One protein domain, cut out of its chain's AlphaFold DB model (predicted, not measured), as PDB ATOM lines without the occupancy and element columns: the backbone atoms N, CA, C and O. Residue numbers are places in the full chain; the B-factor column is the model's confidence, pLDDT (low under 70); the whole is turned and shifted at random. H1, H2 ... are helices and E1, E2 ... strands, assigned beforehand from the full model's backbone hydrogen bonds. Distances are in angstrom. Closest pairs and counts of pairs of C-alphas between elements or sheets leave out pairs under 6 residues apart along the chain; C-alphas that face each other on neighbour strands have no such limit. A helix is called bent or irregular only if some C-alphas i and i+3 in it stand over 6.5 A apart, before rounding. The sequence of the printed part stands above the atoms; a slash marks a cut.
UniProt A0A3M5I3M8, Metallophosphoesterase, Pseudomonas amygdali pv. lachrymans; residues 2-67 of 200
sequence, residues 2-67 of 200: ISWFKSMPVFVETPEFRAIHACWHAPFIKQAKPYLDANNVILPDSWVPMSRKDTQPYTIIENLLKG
ATOM      1  N   ILE A   2       4.777 -10.147 -43.690       88.75
ATOM      2  CA  ILE A   2       3.935 -11.148 -42.990       88.75
ATOM      3  C   ILE A   2       2.622 -10.551 -42.461       88.75
ATOM      4  O   ILE A   2       1.573 -11.155 -42.641       88.75
ATOM      5  N   SER A   3       2.647  -9.351 -41.873       92.44
ATOM      6  CA  SER A   3       1.432  -8.700 -41.353       92.44
ATOM      7  C   SER A   3       0.353  -8.480 -42.416       92.44
ATOM      8  O   SER A   3      -0.824  -8.557 -42.098       92.44
ATOM      9  N   TRP A   4       0.751  -8.258 -43.674       92.81
ATOM     10  CA  TRP A   4      -0.182  -8.129 -44.794       92.81
ATOM     11  C   TRP A   4      -0.772  -9.485 -45.196       92.81
ATOM     12  O   TRP A   4      -1.978  -9.602 -45.347       92.81
ATOM     13  N   PHE A   5       0.033 -10.550 -45.266       90.31
ATOM     14  CA  PHE A   5      -0.510 -11.898 -45.491       90.31
ATOM     15  C   PHE A   5      -1.522 -12.306 -44.417       90.31
ATOM     16  O   PHE A   5      -2.509 -12.966 -44.725       90.31
ATOM     17  N   LYS A   6      -1.312 -11.866 -43.170       94.00
ATOM     18  CA  LYS A   6      -2.248 -12.123 -42.073       94.00
ATOM     19  C   LYS A   6      -3.588 -11.397 -42.199       94.00
ATOM     20  O   LYS A   6      -4.506 -11.775 -41.486       94.00
ATOM     21  N   SER A   7      -3.713 -10.390 -43.067       95.56
ATOM     22  CA  SER A   7      -4.985  -9.703 -43.324       95.56
ATOM     23  C   SER A   7      -5.739 -10.250 -44.539       95.56
ATOM     24  O   SER A   7      -6.830  -9.772 -44.831       95.56
ATOM     25  N   MET A   8      -5.158 -11.195 -45.283       96.69
ATOM     26  CA  MET A   8      -5.776 -11.725 -46.497       96.69
ATOM     27  C   MET A   8      -6.723 -12.887 -46.170       96.69
ATOM     28  O   MET A   8      -6.390 -13.729 -45.331       96.69
ATOM     29  N   PRO A   9      -7.884 -12.975 -46.841       97.81
ATOM     30  CA  PRO A   9      -8.785 -14.105 -46.676       97.81
ATOM     31  C   PRO A   9      -8.183 -15.375 -47.288       97.81
ATOM     32  O   PRO A   9      -7.498 -15.323 -48.310       97.81
ATOM     33  N   VAL A  10      -8.486 -16.536 -46.703       98.12
ATOM     34  CA  VAL A  10      -8.131 -17.847 -47.282       98.12
ATOM     35  C   VAL A  10      -8.895 -18.081 -48.587       98.12
ATOM     36  O   VAL A  10      -8.356 -18.653 -49.536       98.12
ATOM     37  N   PHE A  11     -10.145 -17.621 -48.640       98.50
ATOM     38  CA  PHE A  11     -10.998 -17.644 -49.823       98.50
ATOM     39  C   PHE A  11     -12.018 -16.503 -49.782       98.50
ATOM     40  O   PHE A  11     -12.426 -16.041 -48.714       98.50
ATOM     41  N   VAL A  12     -12.459 -16.085 -50.962       98.12
ATOM     42  CA  VAL A  12     -13.545 -15.129 -51.167       98.12
ATOM     43  C   VAL A  12     -14.744 -15.890 -51.711       98.12
ATOM     44  O   VAL A  12     -14.618 -16.676 -52.649       98.12
ATOM     45  N   GLU A  13     -15.911 -15.642 -51.132       97.25
ATOM     46  CA  GLU A  13     -17.182 -16.136 -51.644       97.25
ATOM     47  C   GLU A  13     -18.213 -15.016 -51.591       97.25
ATOM     48  O   GLU A  13     -18.548 -14.526 -50.514       97.25
ATOM     49  N   THR A  14     -18.720 -14.632 -52.758       96.62
ATOM     50  CA  THR A  14     -19.853 -13.716 -52.903       96.62
ATOM     51  C   THR A  14     -21.065 -14.501 -53.418       96.62
ATOM     52  O   THR A  14     -20.948 -15.702 -53.703       96.62
ATOM     53  N   PRO A  15     -22.259 -13.894 -53.528       96.44
ATOM     54  CA  PRO A  15     -23.375 -14.520 -54.234       96.44
ATOM     55  C   PRO A  15     -23.035 -14.911 -55.682       96.44
ATOM     56  O   PRO A  15     -23.534 -15.922 -56.165       96.44
ATOM     57  N   GLU A  16     -22.159 -14.156 -56.341       97.06
ATOM     58  CA  GLU A  16     -21.933 -14.216 -57.783       97.06
ATOM     59  C   GLU A  16     -20.668 -14.973 -58.199       97.06
ATOM     60  O   GLU A  16     -20.685 -15.593 -59.258       97.06
ATOM     61  N   PHE A  17     -19.588 -14.939 -57.409       98.12
ATOM     62  CA  PHE A  17     -18.337 -15.636 -57.728       98.12
ATOM     63  C   PHE A  17     -17.585 -16.121 -56.482       98.12
ATOM     64  O   PHE A  17     -17.900 -15.784 -55.335       98.12
ATOM     65  N   ARG A  18     -16.555 -16.933 -56.720       98.31
ATOM     66  CA  ARG A  18     -15.616 -17.422 -55.709       98.31
ATOM     67  C   ARG A  18     -14.176 -17.182 -56.146       98.31
ATOM     68  O   ARG A  18     -13.861 -17.225 -57.333       98.31
ATOM     69  N   ALA A  19     -13.287 -16.961 -55.185       98.31
ATOM     70  CA  ALA A  19     -11.851 -16.915 -55.432       98.31
ATOM     71  C   ALA A  19     -11.076 -17.622 -54.317       98.31
ATOM     72  O   ALA A  19     -11.424 -17.517 -53.143       98.31
ATOM     73  N   ILE A  20     -10.013 -18.337 -54.671       98.19
ATOM     74  CA  ILE A  20      -9.166 -19.064 -53.717       98.19
ATOM     75  C   ILE A  20      -7.735 -19.153 -54.238       98.19
ATOM     76  O   ILE A  20      -7.518 -19.132 -55.440       98.19
ATOM     77  N   HIS A  21      -6.733 -19.266 -53.365       97.31
ATOM     78  CA  HIS A  21      -5.352 -19.336 -53.847       97.31
ATOM     79  C   HIS A  21      -5.068 -20.599 -54.679       97.31
ATOM     80  O   HIS A  21      -4.462 -20.473 -55.736       97.31
ATOM     81  N   ALA A  22      -5.495 -21.789 -54.236       97.00
ATOM     82  CA  ALA A  22      -5.215 -23.035 -54.956       97.00
ATOM     83  C   ALA A  22      -6.462 -23.891 -55.199       97.00
ATOM     84  O   ALA A  22      -6.882 -24.027 -56.343       97.00
ATOM     85  N   CYS A  23      -7.062 -24.483 -54.163       96.50
ATOM     86  CA  CYS A  23      -8.100 -25.500 -54.354       96.50
ATOM     87  C   CYS A  23      -9.383 -25.193 -53.594       96.50
ATOM     88  O   CYS A  23      -9.382 -25.074 -52.370       96.50
ATOM     89  N   TRP A  24     -10.493 -25.145 -54.333       97.06
ATOM     90  CA  TRP A  24     -11.825 -25.082 -53.751       97.06
ATOM     91  C   TRP A  24     -12.313 -26.482 -53.388       97.06
ATOM     92  O   TRP A  24     -12.701 -27.263 -54.254       97.06
ATOM     93  N   HIS A  25     -12.337 -26.787 -52.093       95.25
ATOM     94  CA  HIS A  25     -12.825 -28.063 -51.583       95.25
ATOM     95  C   HIS A  25     -13.843 -27.830 -50.466       95.25
ATOM     96  O   HIS A  25     -13.475 -27.498 -49.337       95.25
ATOM     97  N   ALA A  26     -15.134 -28.004 -50.772       94.75
ATOM     98  CA  ALA A  26     -16.226 -27.668 -49.855       94.75
ATOM     99  C   ALA A  26     -16.105 -28.336 -48.464       94.75
ATOM    100  O   ALA A  26     -16.290 -27.638 -47.461       94.75
ATOM    101  N   PRO A  27     -15.712 -29.624 -48.341       95.00
ATOM    102  CA  PRO A  27     -15.466 -30.225 -47.032       95.00
ATOM    103  C   PRO A  27     -14.347 -29.538 -46.237       95.00
ATOM    104  O   PRO A  27     -14.506 -29.342 -45.033       95.00
ATOM    105  N   PHE A  28     -13.241 -29.140 -46.879       96.50
ATOM    106  CA  PHE A  28     -12.154 -28.435 -46.187       96.50
ATOM    107  C   PHE A  28     -12.529 -26.997 -45.846       96.50
ATOM    108  O   PHE A  28     -12.226 -26.555 -44.745       96.50
ATOM    109  N   ILE A  29     -13.260 -26.297 -46.716       97.38
ATOM    110  CA  ILE A  29     -13.803 -24.965 -46.418       97.38
ATOM    111  C   ILE A  29     -14.702 -25.019 -45.179       97.38
ATOM    112  O   ILE A  29     -14.548 -24.207 -44.270       97.38
ATOM    113  N   LYS A  30     -15.601 -26.010 -45.096       97.44
ATOM    114  CA  LYS A  30     -16.463 -26.207 -43.922       97.44
ATOM    115  C   LYS A  30     -15.641 -26.474 -42.659       97.44
ATOM    116  O   LYS A  30     -15.915 -25.878 -41.621       97.44
ATOM    117  N   GLN A  31     -14.634 -27.341 -42.746       98.00
ATOM    118  CA  GLN A  31     -13.745 -27.656 -41.624       98.00
ATOM    119  C   GLN A  31     -12.818 -26.494 -41.237       98.00
ATOM    120  O   GLN A  31     -12.365 -26.447 -40.098       98.00
ATOM    121  N   ALA A  32     -12.544 -25.557 -42.148       98.06
ATOM    122  CA  ALA A  32     -11.725 -24.382 -41.878       98.06
ATOM    123  C   ALA A  32     -12.452 -23.344 -41.012       98.06
ATOM    124  O   ALA A  32     -11.796 -22.616 -40.278       98.06
ATOM    125  N   LYS A  33     -13.793 -23.283 -41.061       97.81
ATOM    126  CA  LYS A  33     -14.593 -22.226 -40.411       97.81
ATOM    127  C   LYS A  33     -14.262 -21.953 -38.932       97.81
ATOM    128  O   LYS A  33     -14.199 -20.780 -38.595       97.81
ATOM    129  N   PRO A  34     -13.992 -22.947 -38.062       98.06
ATOM    130  CA  PRO A  34     -13.609 -22.685 -36.668       98.06
ATOM    131  C   PRO A  34     -12.291 -21.914 -36.488       98.06
ATOM    132  O   PRO A  34     -12.036 -21.393 -35.409       98.06
ATOM    133  N   TYR A  35     -11.447 -21.861 -37.519       98.31
ATOM    134  CA  TYR A  35     -10.125 -21.229 -37.494       98.31
ATOM    135  C   TYR A  35     -10.087 -19.874 -38.209       98.31
ATOM    136  O   TYR A  35      -9.031 -19.236 -38.275       98.31
ATOM    137  N   LEU A  36     -11.212 -19.457 -38.793       98.38
ATOM    138  CA  LEU A  36     -11.325 -18.252 -39.602       98.38
ATOM    139  C   LEU A  36     -12.320 -17.274 -38.975       98.38
ATOM    140  O   LEU A  36     -13.264 -17.676 -38.298       98.38
ATOM    141  N   ASP A  37     -12.123 -15.986 -39.227       98.19
ATOM    142  CA  ASP A  37     -13.104 -14.959 -38.899       98.19
ATOM    143  C   ASP A  37     -14.249 -14.898 -39.933       98.19
ATOM    144  O   ASP A  37     -14.322 -15.682 -40.887       98.19
ATOM    145  N   ALA A  38     -15.162 -13.939 -39.755       97.25
ATOM    146  CA  ALA A  38     -16.298 -13.730 -40.654       97.25
ATOM    147  C   ALA A  38     -15.893 -13.360 -42.096       97.25
ATOM    148  O   ALA A  38     -16.672 -13.584 -43.021       97.25
ATOM    149  N   ASN A  39     -14.680 -12.837 -42.296       97.06
ATOM    150  CA  ASN A  39     -14.120 -12.488 -43.599       97.06
ATOM    151  C   ASN A  39     -13.252 -13.617 -44.178       97.06
ATOM    152  O   ASN A  39     -12.568 -13.416 -45.178       97.06
ATOM    153  N   ASN A  40     -13.279 -14.809 -43.572       98.38
ATOM    154  CA  ASN A  40     -12.443 -15.958 -43.920       98.38
ATOM    155  C   ASN A  40     -10.930 -15.711 -43.734       98.38
ATOM    156  O   ASN A  40     -10.117 -16.386 -44.370       98.38
ATOM    157  N   VAL A  41     -10.535 -14.769 -42.875       98.25
ATOM    158  CA  VAL A  41      -9.137 -14.518 -42.488       98.25
ATOM    159  C   VAL A  41      -8.763 -15.429 -41.318       98.25
ATOM    160  O   VAL A  41      -9.577 -15.670 -40.430       98.25
ATOM    161  N   ILE A  42      -7.535 -15.959 -41.296       98.19
ATOM    162  CA  ILE A  42      -7.068 -16.852 -40.221       98.19
ATOM    163  C   ILE A  42      -7.023 -16.103 -38.884       98.19
ATOM    164  O   ILE A  42      -6.324 -15.094 -38.750       98.19
ATOM    165  N   LEU A  43      -7.709 -16.647 -37.874       98.19
ATOM    166  CA  LEU A  43      -7.728 -16.093 -36.521       98.19
ATOM    167  C   LEU A  43      -6.313 -16.051 -35.916       98.19
ATOM    168  O   LEU A  43      -5.524 -16.974 -36.148       98.19
ATOM    169  N   PRO A  44      -5.984 -15.046 -35.081       96.44
ATOM    170  CA  PRO A  44      -4.667 -14.928 -34.450       96.44
ATOM    171  C   PRO A  44      -4.174 -16.223 -33.780       96.44
ATOM    172  O   PRO A  44      -3.043 -16.646 -34.032       96.44
ATOM    173  N   ASP A  45      -5.045 -16.905 -33.035       97.12
ATOM    174  CA  ASP A  45      -4.705 -18.135 -32.304       97.12
ATOM    175  C   ASP A  45      -4.661 -19.390 -33.194       97.12
ATOM    176  O   ASP A  45      -4.155 -20.436 -32.788       97.12
ATOM    177  N   SER A  46      -5.138 -19.291 -34.438       97.62
ATOM    178  CA  SER A  46      -5.169 -20.407 -35.390       97.62
ATOM    179  C   SER A  46      -3.881 -20.562 -36.203       97.62
ATOM    180  O   SER A  46      -3.630 -21.632 -36.755       97.62
ATOM    181  N   TRP A  47      -3.009 -19.548 -36.233       95.12
ATOM    182  CA  TRP A  47      -1.754 -19.596 -36.999       95.12
ATOM    183  C   TRP A  47      -0.823 -20.731 -36.566       95.12
ATOM    184  O   TRP A  47      -0.270 -21.437 -37.410       95.12
ATOM    185  N   VAL A  48      -0.645 -20.917 -35.256       95.81
ATOM    186  CA  VAL A  48       0.216 -21.975 -34.709       95.81
ATOM    187  C   VAL A  48      -0.304 -23.372 -35.066       95.81
ATOM    188  O   VAL A  48       0.472 -24.129 -35.648       95.81
ATOM    189  N   PRO A  49      -1.564 -23.752 -34.770       96.31
ATOM    190  CA  PRO A  49      -2.062 -25.076 -35.138       96.31
ATOM    191  C   PRO A  49      -2.069 -25.299 -36.657       96.31
ATOM    192  O   PRO A  49      -1.663 -26.366 -37.103       96.31
ATOM    193  N   MET A  50      -2.414 -24.290 -37.467       96.19
ATOM    194  CA  MET A  50      -2.372 -24.389 -38.935       96.19
ATOM    195  C   MET A  50      -0.960 -24.509 -39.522       96.19
ATOM    196  O   MET A  50      -0.817 -24.912 -40.669       96.19
ATOM    197  N   SER A  51       0.086 -24.204 -38.749       94.69
ATOM    198  CA  SER A  51       1.487 -24.357 -39.169       94.69
ATOM    199  C   SER A  51       2.142 -25.642 -38.645       94.69
ATOM    200  O   SER A  51       3.307 -25.907 -38.949       94.69
ATOM    201  N   ARG A  52       1.437 -26.444 -37.837       96.81
ATOM    202  CA  ARG A  52       1.961 -27.697 -37.274       96.81
ATOM    203  C   ARG A  52       1.613 -28.866 -38.181       96.81
ATOM    204  O   ARG A  52       0.454 -29.274 -38.234       96.81
ATOM    205  N   LYS A  53       2.631 -29.414 -38.849       94.62
ATOM    206  CA  LYS A  53       2.516 -30.621 -39.677       94.62
ATOM    207  C   LYS A  53       1.798 -31.749 -38.937       94.62
ATOM    208  O   LYS A  53       1.831 -31.812 -37.710       94.62
ATOM    209  N   ASP A  54       1.146 -32.606 -39.714       92.12
ATOM    210  CA  ASP A  54       0.451 -33.807 -39.235       92.12
ATOM    211  C   ASP A  54      -0.736 -33.522 -38.295       92.12
ATOM    212  O   ASP A  54      -1.218 -34.400 -37.583       92.12
ATOM    213  N   THR A  55      -1.254 -32.289 -38.323       96.12
ATOM    214  CA  THR A  55      -2.497 -31.904 -37.648       96.12
ATOM    215  C   THR A  55      -3.603 -31.623 -38.662       96.12
ATOM    216  O   THR A  55      -3.346 -31.172 -39.778       96.12
ATOM    217  N   GLN A  56      -4.861 -31.830 -38.265       96.69
ATOM    218  CA  GLN A  56      -6.011 -31.524 -39.120       96.69
ATOM    219  C   GLN A  56      -6.043 -30.055 -39.611       96.69
ATOM    220  O   GLN A  56      -6.231 -29.865 -40.814       96.69
ATOM    221  N   PRO A  57      -5.828 -29.015 -38.771       97.50
ATOM    222  CA  PRO A  57      -5.754 -27.626 -39.237       97.50
ATOM    223  C   PRO A  57      -4.701 -27.408 -40.329       97.50
ATOM    224  O   PRO A  57      -4.966 -26.708 -41.307       97.50
ATOM    225  N   TYR A  58      -3.527 -28.029 -40.182       97.69
ATOM    226  CA  TYR A  58      -2.472 -27.977 -41.190       97.69
ATOM    227  C   TYR A  58      -2.909 -28.645 -42.493       97.69
ATOM    228  O   TYR A  58      -2.805 -28.043 -43.556       97.69
ATOM    229  N   THR A  59      -3.480 -29.851 -42.430       96.19
ATOM    230  CA  THR A  59      -4.003 -30.529 -43.625       96.19
ATOM    231  C   THR A  59      -5.050 -29.677 -44.344       96.19
ATOM    232  O   THR A  59      -5.011 -29.582 -45.569       96.19
ATOM    233  N   ILE A  60      -5.959 -29.027 -43.610       96.88
ATOM    234  CA  ILE A  60      -6.977 -28.141 -44.190       96.88
ATOM    235  C   ILE A  60      -6.315 -26.993 -44.955       96.88
ATOM    236  O   ILE A  60      -6.591 -26.813 -46.142       96.88
ATOM    237  N   ILE A  61      -5.443 -26.220 -44.297       96.94
ATOM    238  CA  ILE A  61      -4.885 -25.013 -44.912       96.94
ATOM    239  C   ILE A  61      -3.928 -25.344 -46.061       96.94
ATOM    240  O   ILE A  61      -3.945 -24.656 -47.080       96.94
ATOM    241  N   GLU A  62      -3.154 -26.427 -45.947       95.94
ATOM    242  CA  GLU A  62      -2.264 -26.885 -47.013       95.94
ATOM    243  C   GLU A  62      -3.051 -27.243 -48.269       95.94
ATOM    244  O   GLU A  62      -2.674 -26.827 -49.357       95.94
ATOM    245  N   ASN A  63      -4.178 -27.951 -48.146       95.19
ATOM    246  CA  ASN A  63      -4.971 -28.295 -49.323       95.19
ATOM    247  C   ASN A  63      -5.618 -27.050 -49.956       95.19
ATOM    248  O   ASN A  63      -5.582 -26.904 -51.175       95.19
ATOM    249  N   LEU A  64      -6.154 -26.120 -49.155       97.00
ATOM    250  CA  LEU A  64      -6.787 -24.901 -49.679       97.00
ATOM    251  C   LEU A  64      -5.777 -23.944 -50.344       97.00
ATOM    252  O   LEU A  64      -6.082 -23.355 -51.386       97.00
ATOM    253  N   LEU A  65      -4.572 -23.805 -49.774       96.50
ATOM    254  CA  LEU A  65      -3.543 -22.854 -50.221       96.50
ATOM    255  C   LEU A  65      -2.415 -23.468 -51.061       96.50
ATOM    256  O   LEU A  65      -1.570 -22.731 -51.554       96.50
ATOM    257  N   LYS A  66      -2.336 -24.788 -51.225       95.06
ATOM    258  CA  LYS A  66      -1.313 -25.429 -52.080       95.06
ATOM    259  C   LYS A  66      -1.878 -26.488 -53.022       95.06
ATOM    260  O   LYS A  66      -1.150 -27.077 -53.820       95.06
ATOM    261  N   GLY A  67      -3.190 -26.687 -52.980       93.06
ATOM    262  CA  GLY A  67      -3.872 -27.670 -53.796       93.06
ATOM    263  C   GLY A  67      -3.757 -29.079 -53.232       93.06
ATOM    264  O   GLY A  67      -3.003 -29.351 -52.298       93.06
TER     265      GLY A  67
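This is residues 2 to 67 of the 200 residues of the protein "Metallophosphoesterase" of Pseudomonas amygdali pv. lachrymans (UniProt A0A3M5I3M8). A small hairpin of two short strands, E1 and E2, makes one end of the domain's longest axis, with its turn at residues 14 to 17; behind it is a body in which H2 and H3 both touch H4, the longest helix. The four-residue H1 lies away from the other helices. The printed part has 66 residues, in the order H1, E1, E2, H2, H3, H4; the two-strand sheet, order E1 - E2, is antiparallel, and the class is mostly helix. The whole is compact, with a radius of gyration of the C-alphas of 11.2 A, and spans 34 by 25 by 19 A.

Start at the hairpin of E1, residues 11 to 13, and E2, residues 18 to 20: N 12 and O 19 are 2.8 A apart, within hydrogen-bond range. From E2, look to H4, residues 56 to 66: the C-alphas of Ile 20 and Leu 64, their closest, are 7.5 A apart. H2, residues 26 to 35, touches H4 at a steep tilt of 60 degrees, opposite ways; their closest C-alphas, of Phe 28 and Ile 60, are 5.6 A apart. H3, residues 44 to 50, touches H4, about perpendicular at 90 degrees, with the C-alphas of Met 50 and Tyr 58 closest at 4.2 A. H1, residues 2 to 5, is apart from E2, H2, H3 and H4. Every O i to N i+4 pair is within hydrogen-bond range in H4, but 4 of 6 in H2 and 1 of 3 in H3, where 0 of 4 O i to N i+3 pairs are; H1 is too short for an O i to N i+4 pair.

Find C-alpha 11 at (-10.998, -17.644, -49.823), where E1 begins. H4 runs 15.1 A, from C-alpha 56 at (-6.011, -31.524, -39.120) to C-alpha 66 at (-1.313, -25.429, -52.080). H2 runs 15.2 A and is irregular, with C-alphas 31 and 34 7.0 A apart; H3 runs 10.7 A and is only just irregular, with C-alphas 45 and 48 6.7 A apart.

The C-alphas farthest apart, of Glu 16 and Asp 54, are 35.1 A apart. The printed part has no cut and no long link, and no printed residue has a pLDDT under 70.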